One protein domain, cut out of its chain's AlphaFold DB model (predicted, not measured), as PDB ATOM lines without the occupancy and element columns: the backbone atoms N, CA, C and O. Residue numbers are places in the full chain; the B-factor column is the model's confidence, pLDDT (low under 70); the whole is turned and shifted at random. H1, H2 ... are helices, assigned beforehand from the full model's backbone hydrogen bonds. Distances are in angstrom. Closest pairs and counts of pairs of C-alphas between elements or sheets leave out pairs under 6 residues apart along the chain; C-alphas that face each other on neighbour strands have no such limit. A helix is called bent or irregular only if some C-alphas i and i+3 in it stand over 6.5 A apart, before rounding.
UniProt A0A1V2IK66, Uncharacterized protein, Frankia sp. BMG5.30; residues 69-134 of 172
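What this domain is: This is residues 69 to 134 of the 172 residues of an uncharacterized protein of Frankia sp. BMG5.30 (UniProt A0A1V2IK66). Two long helices, H2 and H3, lie side by side as a helical hairpin, the second folding back along the first. A short helix, H1, is set off to one side of this hairpin without touching either helix, and a long stretch with no named element, residues 75 to 92, leads from it to the end of the hairpin where H2 begins. The printed part has 66 residues with three named helices, in the order H1, H2, H3 along the chain, and no named strand; the class is all helix. The whole is compact, with a radius of gyration of the C-alphas of 12.3 A, and its outline is elongated, spanning 35 by 22 by 21 A.

How they stand to each other: H2, residues 93 to 109, and H3, residues 116 to 132, form a helical hairpin. They touch, with 14 pairs of C-alphas within 8 A. Their closest C-alphas are those of Ala 109 and Gly 116, 4.3 A apart. Their lines stand at a shallow tilt of 9 degrees, and they run opposite ways, 10.5 A from centre to centre. H3 has a kink of 37 degrees near residue 126. H1, residues 69 to 74, is apart from H2 and also apart from H3. In H2 every O i to N i+4 pair is within hydrogen-bond range; in H3 10 of 13 are, and in H1 1 of 2.

Where its parts are: H2 measures 24.0 A from its first C-alpha, that of Leu 93 at (237.635, 205.811, 215.818), to its last, that of Ala 109 at (230.833, 211.350, 193.430). H3 measures 21.7 A from the C-alpha of Gly 116 to that of Leu 132 at (233.933, 198.137, 208.270). H3 is irregular: C-alphas 123 and 126 are 7.1 A apart. H1 measures 9.0 A from the C-alpha of Gln 69 at (219.768, 210.305, 207.274) to that of Ala 74. H1 is irregular too, with C-alphas 69 and 72 also 7.1 A apart.

The domain as a whole: The two C-alphas farthest apart are those of Asp 91 and Asn 114, at 35.6 A, while the first and last printed C-alphas, of Gln 69 and Gly 134, are 22.5 A apart. The printed part has no cut. The link from H1 to H2 is long, with 18 residues, and its C-alphas lie 8 to 18 A from the mean of all C-alphas. The link from H2 to H3 is short, with 6 residues. The mean pLDDT of the printed part is 94.9, and one printed residue, Gly 80, is under 70.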
ATOM      1  N   GLN A  69     220.839 210.014 208.223       97.44
ATOM      2  CA  GLN A  69     219.768 210.305 207.274       97.44
ATOM      3  C   GLN A  69     219.846 209.463 205.997       97.44
ATOM      4  O   GLN A  69     218.803 209.122 205.437       97.44
ATOM      5  N   TYR A  70     221.049 209.085 205.552       97.25
ATOM      6  CA  TYR A  70     221.250 208.402 204.274       97.25
ATOM      7  C   TYR A  70     221.796 206.984 204.436       97.25
ATOM      8  O   TYR A  70     221.097 206.020 204.121       97.25
ATOM      9  N   PHE A  71     223.017 206.821 204.955       96.81
ATOM     10  CA  PHE A  71     223.753 205.552 204.885       96.81
ATOM     11  C   PHE A  71     222.984 204.377 205.498       96.81
ATOM     12  O   PHE A  71     222.837 203.329 204.865       96.81
ATOM     13  N   ARG A  72     222.440 204.555 206.712       94.19
ATOM     14  CA  ARG A  72     221.719 203.479 207.414       94.19
ATOM     15  C   ARG A  72     220.442 203.040 206.687       94.19
ATOM     16  O   ARG A  72     220.002 201.907 206.860       94.19
ATOM     17  N   VAL A  73     219.832 203.945 205.918       95.12
ATOM     18  CA  VAL A  73     218.581 203.707 205.184       95.12
ATOM     19  C   VAL A  73     218.870 203.137 203.798       95.12
ATOM     20  O   VAL A  73     218.152 202.250 203.348       95.12
ATOM     21  N   ALA A  74     219.926 203.620 203.141       95.12
ATOM     22  CA  ALA A  74     220.335 203.199 201.805       95.12
ATOM     23  C   ALA A  74     220.948 201.789 201.789       95.12
ATOM     24  O   ALA A  74     220.747 201.041 200.832       95.12
ATOM     25  N   TYR A  75     221.653 201.399 202.857       92.44
ATOM     26  CA  TYR A  75     222.366 200.119 202.937       92.44
ATOM     27  C   TYR A  75     221.889 199.236 204.103       92.44
ATOM     28  O   TYR A  75     222.699 198.836 204.945       92.44
ATOM     29  N   PRO A  76     220.590 198.878 204.170       90.56
ATOM     30  CA  PRO A  76     220.081 198.028 205.232       90.56
ATOM     31  C   PRO A  76     220.608 196.604 205.043       90.56
ATOM     32  O   PRO A  76     220.489 196.007 203.970       90.56
ATOM     33  N   ARG A  77     221.198 196.040 206.097       85.88
ATOM     34  CA  ARG A  77     221.717 194.667 206.115       85.88
ATOM     35  C   ARG A  77     221.362 193.998 207.434       85.88
ATOM     36  O   ARG A  77     221.310 194.644 208.479       85.88
ATOM     37  N   SER A  78     221.137 192.690 207.388       79.31
ATOM     38  CA  SER A  78     220.852 191.887 208.575       79.31
ATOM     39  C   SER A  78     222.076 191.852 209.493       79.31
ATOM     40  O   SER A  78     223.108 191.281 209.143       79.31
ATOM     41  N   THR A  79     221.970 192.440 210.681       79.19
ATOM     42  CA  THR A  79     223.029 192.397 211.697       79.19
ATOM     43  C   THR A  79     222.964 191.092 212.486       79.19
ATOM     44  O   THR A  79     221.875 190.656 212.851       79.19
ATOM     45  N   GLY A  80     224.113 190.487 212.808       64.88
ATOM     46  CA  GLY A  80     224.171 189.301 213.684       64.88
ATOM     47  C   GLY A  80     224.848 188.066 213.080       64.88
ATOM     48  O   GLY A  80     225.075 187.097 213.797       64.88
ATOM     49  N   GLY A  81     225.254 188.121 211.809       79.94
ATOM     50  CA  GLY A  81     226.025 187.078 211.115       79.94
ATOM     51  C   GLY A  81     227.471 187.502 210.853       79.94
ATOM     52  O   GLY A  81     228.155 187.957 211.757       79.94
ATOM     53  N   GLU A  82     227.952 187.383 209.622       84.62
ATOM     54  CA  GLU A  82     229.261 187.938 209.235       84.62
ATOM     55  C   GLU A  82     229.248 189.471 209.193       84.62
ATOM     56  O   GLU A  82     230.268 190.102 209.452       84.62
ATOM     57  N   PHE A  83     228.068 190.057 208.960       91.81
ATOM     58  CA  PHE A  83     227.849 191.496 208.983       91.81
ATOM     59  C   PHE A  83     227.673 192.012 210.420       91.81
ATOM     60  O   PHE A  83     226.748 191.619 211.151       91.81
ATOM     61  N   ARG A  84     228.570 192.911 210.824       93.50
ATOM     62  CA  ARG A  84     228.621 193.571 212.130       93.50
ATOM     63  C   ARG A  84     228.332 195.059 211.964       93.50
ATOM     64  O   ARG A  84     228.879 195.704 211.082       93.50
ATOM     65  N   TRP A  85     227.504 195.599 212.847       95.31
ATOM     66  CA  TRP A  85     227.242 197.031 212.950       95.31
ATOM     67  C   TRP A  85     227.067 197.389 214.423       95.31
ATOM     68  O   TRP A  85     226.425 196.633 215.156       95.31
ATOM     69  N   CYS A  86     227.635 198.515 214.849       95.44
ATOM     70  CA  CYS A  86     227.419 199.069 216.180       95.44
ATOM     71  C   CYS A  86     226.523 200.306 216.079       95.44
ATOM     72  O   CYS A  86     226.796 201.210 215.293       95.44
ATOM     73  N   ALA A  87     225.465 200.372 216.894       95.00
ATOM     74  CA  ALA A  87     224.612 201.559 216.966       95.00
ATOM     75  C   ALA A  87     225.385 202.797 217.454       95.00
ATOM     76  O   ALA A  87     225.068 203.904 217.041       95.00
ATOM     77  N   GLN A  88     226.422 202.593 218.274       96.81
ATOM     78  CA  GLN A  88     227.337 203.622 218.772       96.81
ATOM     79  C   GLN A  88     228.607 203.698 217.912       96.81
ATOM     80  O   GLN A  88     229.721 203.748 218.427       96.81
ATOM     81  N   TRP A  89     228.456 203.675 216.583       96.81
ATOM     82  CA  TRP A  89     229.579 203.645 215.635       96.81
ATOM     83  C   TRP A  89     230.592 204.783 215.846       96.81
ATOM     84  O   TRP A  89     231.775 204.596 215.575       96.81
ATOM     85  N   TRP A  90     230.149 205.933 216.361       97.00
ATOM     86  CA  TRP A  90     230.991 207.099 216.644       97.00
ATOM     87  C   TRP A  90     232.011 206.877 217.771       97.00
ATOM     88  O   TRP A  90     232.971 207.634 217.868       97.00
ATOM     89  N   ASP A  91     231.834 205.850 218.607       97.00
ATOM     90  CA  ASP A  91     232.789 205.483 219.665       97.00
ATOM     91  C   ASP A  91     233.920 204.567 219.148       97.00
ATOM     92  O   ASP A  91     234.825 204.178 219.883       97.00
ATOM     93  N   HIS A  92     233.891 204.231 217.854       97.31
ATOM     94  CA  HIS A  92     234.920 203.454 217.170       97.31
ATOM     95  C   HIS A  92     235.689 204.354 216.201       97.31
ATOM     96  O   HIS A  92     235.244 204.600 215.079       97.31
ATOM     97  N   LEU A  93     236.871 204.829 216.601       96.69
ATOM     98  CA  LEU A  93     237.635 205.811 215.818       96.69
ATOM     99  C   LEU A  93     237.952 205.331 214.392       96.69
ATOM    100  O   LEU A  93     237.863 206.105 213.442       96.69
ATOM    101  N   GLU A  94     238.272 204.046 214.221       97.62
ATOM    102  CA  GLU A  94     238.488 203.477 212.887       97.62
ATOM    103  C   GLU A  94     237.213 203.543 212.028       97.62
ATOM    104  O   GLU A  94     237.286 203.872 210.843       97.62
ATOM    105  N   ALA A  95     236.039 203.279 212.613       97.69
ATOM    106  CA  ALA A  95     234.770 203.382 211.902       97.69
ATOM    107  C   ALA A  95     234.466 204.828 211.499       97.69
ATOM    108  O   ALA A  95     234.078 205.060 210.356       97.69
ATOM    109  N   VAL A  96     234.701 205.791 212.398       97.88
ATOM    110  CA  VAL A  96     234.542 207.227 212.115       97.88
ATOM    111  C   VAL A  96     235.398 207.637 210.920       97.88
ATOM    112  O   VAL A  96     234.878 208.209 209.971       97.88
ATOM    113  N   ILE A  97     236.688 207.286 210.917       98.06
ATOM    114  CA  ILE A  97     237.611 207.640 209.827       98.06
ATOM    115  C   ILE A  97     237.155 207.034 208.492       98.06
ATOM    116  O   ILE A  97     237.166 207.714 207.465       98.06
ATOM    117  N   ARG A  98     236.734 205.762 208.493       98.06
ATOM    118  CA  ARG A  98     236.250 205.079 207.281       98.06
ATOM    119  C   ARG A  98     234.958 205.698 206.751       98.06
ATOM    120  O   ARG A  98     234.854 205.938 205.551       98.06
ATOM    121  N   LEU A  99     233.988 205.961 207.625       98.50
ATOM    122  CA  LEU A  99     232.708 206.568 207.252       98.50
ATOM    123  C   LEU A  99     232.889 208.007 206.759       98.50
ATOM    124  O   LEU A  99     232.274 208.380 205.767       98.50
ATOM    125  N   GLU A 100     233.783 208.779 207.378       98.50
ATOM    126  CA  GLU A 100     234.139 210.129 206.934       98.50
ATOM    127  C   GLU A 100     234.733 210.107 205.518       98.50
ATOM    128  O   GLU A 100     234.349 210.902 204.661       98.50
ATOM    129  N   ALA A 101     235.652 209.174 205.246       98.25
ATOM    130  CA  ALA A 101     236.241 209.012 203.919       98.25
ATOM    131  C   ALA A 101     235.191 208.613 202.870       98.25
ATOM    132  O   ALA A 101     235.178 209.164 201.769       98.25
ATOM    133  N   LEU A 102     234.288 207.690 203.219       98.50
ATOM    134  CA  LEU A 102     233.184 207.283 202.350       98.50
ATOM    135  C   LEU A 102     232.236 208.441 202.049       98.50
ATOM    136  O   LEU A 102     231.901 208.637 200.882       98.50
ATOM    137  N   TRP A 103     231.846 209.213 203.066       98.44
ATOM    138  CA  TRP A 103     230.967 210.370 202.916       98.44
ATOM    139  C   TRP A 103     231.598 211.449 202.033       98.44
ATOM    140  O   TRP A 103     230.980 211.867 201.060       98.44
ATOM    141  N   ARG A 104     232.850 211.849 202.288       97.75
ATOM    142  CA  ARG A 104     233.537 212.853 201.453       97.75
ATOM    143  C   ARG A 104     233.658 212.416 199.997       97.75
ATOM    144  O   ARG A 104     233.449 213.214 199.089       97.75
ATOM    145  N   ALA A 105     233.972 211.144 199.767       97.94
ATOM    146  CA  ALA A 105     234.035 210.616 198.414       97.94
ATOM    147  C   ALA A 105     232.650 210.522 197.759       97.94
ATOM    148  O   ALA A 105     232.545 210.704 196.551       97.94
ATOM    149  N   TRP A 106     231.594 210.281 198.538       98.25
ATOM    150  CA  TRP A 106     230.212 210.302 198.066       98.25
ATOM    151  C   TRP A 106     229.760 211.720 197.682       98.25
ATOM    152  O   TRP A 106     229.150 211.897 196.631       98.25
ATOM    153  N   GLU A 107     230.116 212.734 198.482       97.62
ATOM    154  CA  GLU A 107     229.856 214.155 198.192       97.62
ATOM    155  C   GLU A 107     230.519 214.602 196.888       97.62
ATOM    156  O   GLU A 107     229.926 215.353 196.121       97.62
ATOM    157  N   HIS A 108     231.724 214.106 196.604       96.06
ATOM    158  CA  HIS A 108     232.361 214.331 195.313       96.06
ATOM    159  C   HIS A 108     231.681 213.520 194.201       96.06
ATOM    160  O   HIS A 108     231.349 214.045 193.148       96.06
ATOM    161  N   ALA A 109     231.405 212.239 194.437       96.81
ATOM    162  CA  ALA A 109     230.833 211.350 193.430       96.81
ATOM    163  C   ALA A 109     229.433 211.767 192.956       96.81
ATOM    164  O   ALA A 109     229.079 211.493 191.813       96.81
ATOM    165  N   ARG A 110     228.631 212.427 193.800       95.25
ATOM    166  CA  ARG A 110     227.304 212.926 193.403       95.25
ATOM    167  C   ARG A 110     227.353 214.116 192.438       95.25
ATOM    168  O   ARG A 110     226.306 214.462 191.897       95.25
ATOM    169  N   THR A 111     228.507 214.768 192.258       94.94
ATOM    170  CA  THR A 111     228.635 215.902 191.325       94.94
ATOM    171  C   THR A 111     228.785 215.441 189.877       94.94
ATOM    172  O   THR A 111     228.404 216.182 188.976       94.94
ATOM    173  N   ASP A 112     229.256 214.208 189.645       95.19
ATOM    174  CA  ASP A 112     229.204 213.559 188.332       95.19
ATOM    175  C   ASP A 112     227.859 212.826 188.155       95.19
ATOM    176  O   ASP A 112     227.655 211.760 188.749       95.19
ATOM    177  N   PRO A 113     226.944 213.336 187.306       92.62
ATOM    178  CA  PRO A 113     225.641 212.715 187.084       92.62
ATOM    179  C   PRO A 113     225.713 211.409 186.280       92.62
ATOM    180  O   PRO A 113     224.712 210.700 186.199       92.62
ATOM    181  N   ASN A 114     226.853 211.089 185.658       96.25
ATOM    182  CA  ASN A 114     226.972 209.924 184.791       96.25
ATOM    183  C   ASN A 114     227.393 208.686 185.582       96.25
ATOM    184  O   ASN A 114     226.612 207.754 185.764       96.25
ATOM    185  N   THR A 115     228.648 208.654 186.029       97.12
ATOM    186  CA  THR A 115     229.266 207.430 186.560       97.12
ATOM    187  C   THR A 115     229.759 207.563 187.987       97.12
ATOM    188  O   THR A 115     230.107 206.546 188.583       97.12
ATOM    189  N   GLY A 116     229.753 208.767 188.557       97.38
ATOM    190  CA  GLY A 116     230.344 209.062 189.858       97.38
ATOM    191  C   GLY A 116     229.886 208.103 190.949       97.38
ATOM    192  O   GLY A 116     230.714 207.426 191.558       97.38
ATOM    193  N   ILE A 117     228.572 207.946 191.141       97.75
ATOM    194  CA  ILE A 117     228.029 207.034 192.163       97.75
ATOM    195  C   ILE A 117     228.375 205.565 191.882       97.75
ATOM    196  O   ILE A 117     228.729 204.838 192.810       97.75
ATOM    197  N   ALA A 118     228.329 205.115 190.623       97.75
ATOM    198  CA  ALA A 118     228.698 203.742 190.266       97.75
ATOM    199  C   ALA A 118     230.190 203.458 190.531       97.75
ATOM    200  O   ALA A 118     230.552 202.408 191.075       97.75
ATOM    201  N   THR A 119     231.057 204.415 190.207       98.19
ATOM    202  CA  THR A 119     232.492 204.347 190.489       98.19
ATOM    203  C   THR A 119     232.746 204.372 191.989       98.19
ATOM    204  O   THR A 119     233.477 203.525 192.493       98.19
ATOM    205  N   TRP A 120     232.106 205.267 192.744       98.38
ATOM    206  CA  TRP A 120     232.248 205.325 194.202       98.38
ATOM    207  C   TRP A 120     231.805 204.022 194.876       98.38
ATOM    208  O   TRP A 120     232.509 203.525 195.756       98.38
ATOM    209  N   HIS A 121     230.707 203.416 194.416       98.25
ATOM    210  CA  HIS A 121     230.256 202.112 194.903       98.25
ATOM    211  C   HIS A 121     231.349 201.042 194.762       98.25
ATOM    212  O   HIS A 121     231.768 200.417 195.735       98.25
ATOM    213  N   THR A 122     231.840 200.872 193.537       98.12
ATOM    214  CA  THR A 122     232.749 199.776 193.178       98.12
ATOM    215  C   THR A 122     234.176 199.978 193.683       98.12
ATOM    216  O   THR A 122     234.853 199.008 194.021       98.12
ATOM    217  N   THR A 123     234.645 201.226 193.750       97.94
ATOM    218  CA  THR A 123     236.035 201.548 194.111       97.94
ATOM    219  C   THR A 123     236.225 201.817 195.599       97.94
ATOM    220  O   THR A 123     237.308 201.559 196.124       97.94
ATOM    221  N   LEU A 124     235.198 202.323 196.289       97.75
ATOM    222  CA  LEU A 124     235.310 202.770 197.676       97.75
ATOM    223  C   LEU A 124     234.299 202.086 198.585       97.75
ATOM    224  O   LEU A 124     234.711 201.460 199.561       97.75
ATOM    225  N   LEU A 125     233.004 202.170 198.279       97.94
ATOM    226  CA  LEU A 125     231.960 201.689 199.180       97.94
ATOM    227  C   LEU A 125     232.087 200.191 199.460       97.94
ATOM    228  O   LEU A 125     232.240 199.810 200.617       97.94
ATOM    229  N   ASP A 126     232.047 199.351 198.427       96.62
ATOM    230  CA  ASP A 126     231.989 197.899 198.596       96.62
ATOM    231  C   ASP A 126     233.248 197.338 199.291       96.62
ATOM    232  O   ASP A 126     233.100 196.589 200.268       96.62
ATOM    233  N   PRO A 127     234.486 197.733 198.908       97.00
ATOM    234  CA  PRO A 127     235.689 197.310 199.624       97.00
ATOM    235  C   PRO A 127     235.725 197.791 201.080       97.00
ATOM    236  O   PRO A 127     236.137 197.044 201.968       97.00
ATOM    237  N   GLN A 128     235.289 199.026 201.354       97.00
ATOM    238  CA  GLN A 128     235.283 199.559 202.717       97.00
ATOM    239  C   GLN A 128     234.202 198.910 203.578       97.00
ATOM    240  O   GLN A 128     234.478 198.614 204.736       97.00
ATOM    241  N   LEU A 129     233.010 198.630 203.039       94.88
ATOM    242  CA  LEU A 129     231.938 197.939 203.764       94.88
ATOM    243  C   LEU A 129     232.349 196.532 204.183       94.88
ATOM    244  O   LEU A 129     232.038 196.125 205.302       94.88
ATOM    245  N   ALA A 130     233.070 195.812 203.320       94.69
ATOM    246  CA  ALA A 130     233.582 194.485 203.644       94.69
ATOM    247  C   ALA A 130     234.497 194.507 204.881       94.69
ATOM    248  O   ALA A 130     234.472 193.577 205.686       94.69
ATOM    249  N   VAL A 131     235.273 195.580 205.065       96.44
ATOM    250  CA  VAL A 131     236.155 195.741 206.228       96.44
ATOM    251  C   VAL A 131     235.411 196.323 207.429       96.44
ATOM    252  O   VAL A 131     235.483 195.767 208.522       96.44
ATOM    253  N   LEU A 132     234.672 197.417 207.232       96.44
ATOM    254  CA  LEU A 132     233.933 198.137 208.270       96.44
ATOM    255  C   LEU A 132     232.941 197.220 208.991       96.44
ATOM    256  O   LEU A 132     232.898 197.189 210.219       96.44
ATOM    257  N   CYS A 133     232.179 196.452 208.215       95.12
ATOM    258  CA  CYS A 133     231.129 195.579 208.723       95.12
ATOM    259  C   CYS A 133     231.559 194.108 208.785       95.12
ATOM    260  O   CYS A 133     230.729 193.243 209.060       95.12
ATOM    261  N   GLY A 134     232.832 193.808 208.516       94.69
ATOM    262  CA  GLY A 134     233.357 192.449 208.524       94.69
ATOM    263  C   GLY A 134     233.540 191.872 209.935       94.69
ATOM    264  O   GLY A 134     233.578 192.604 210.929       94.69
TER     265      GLY A 134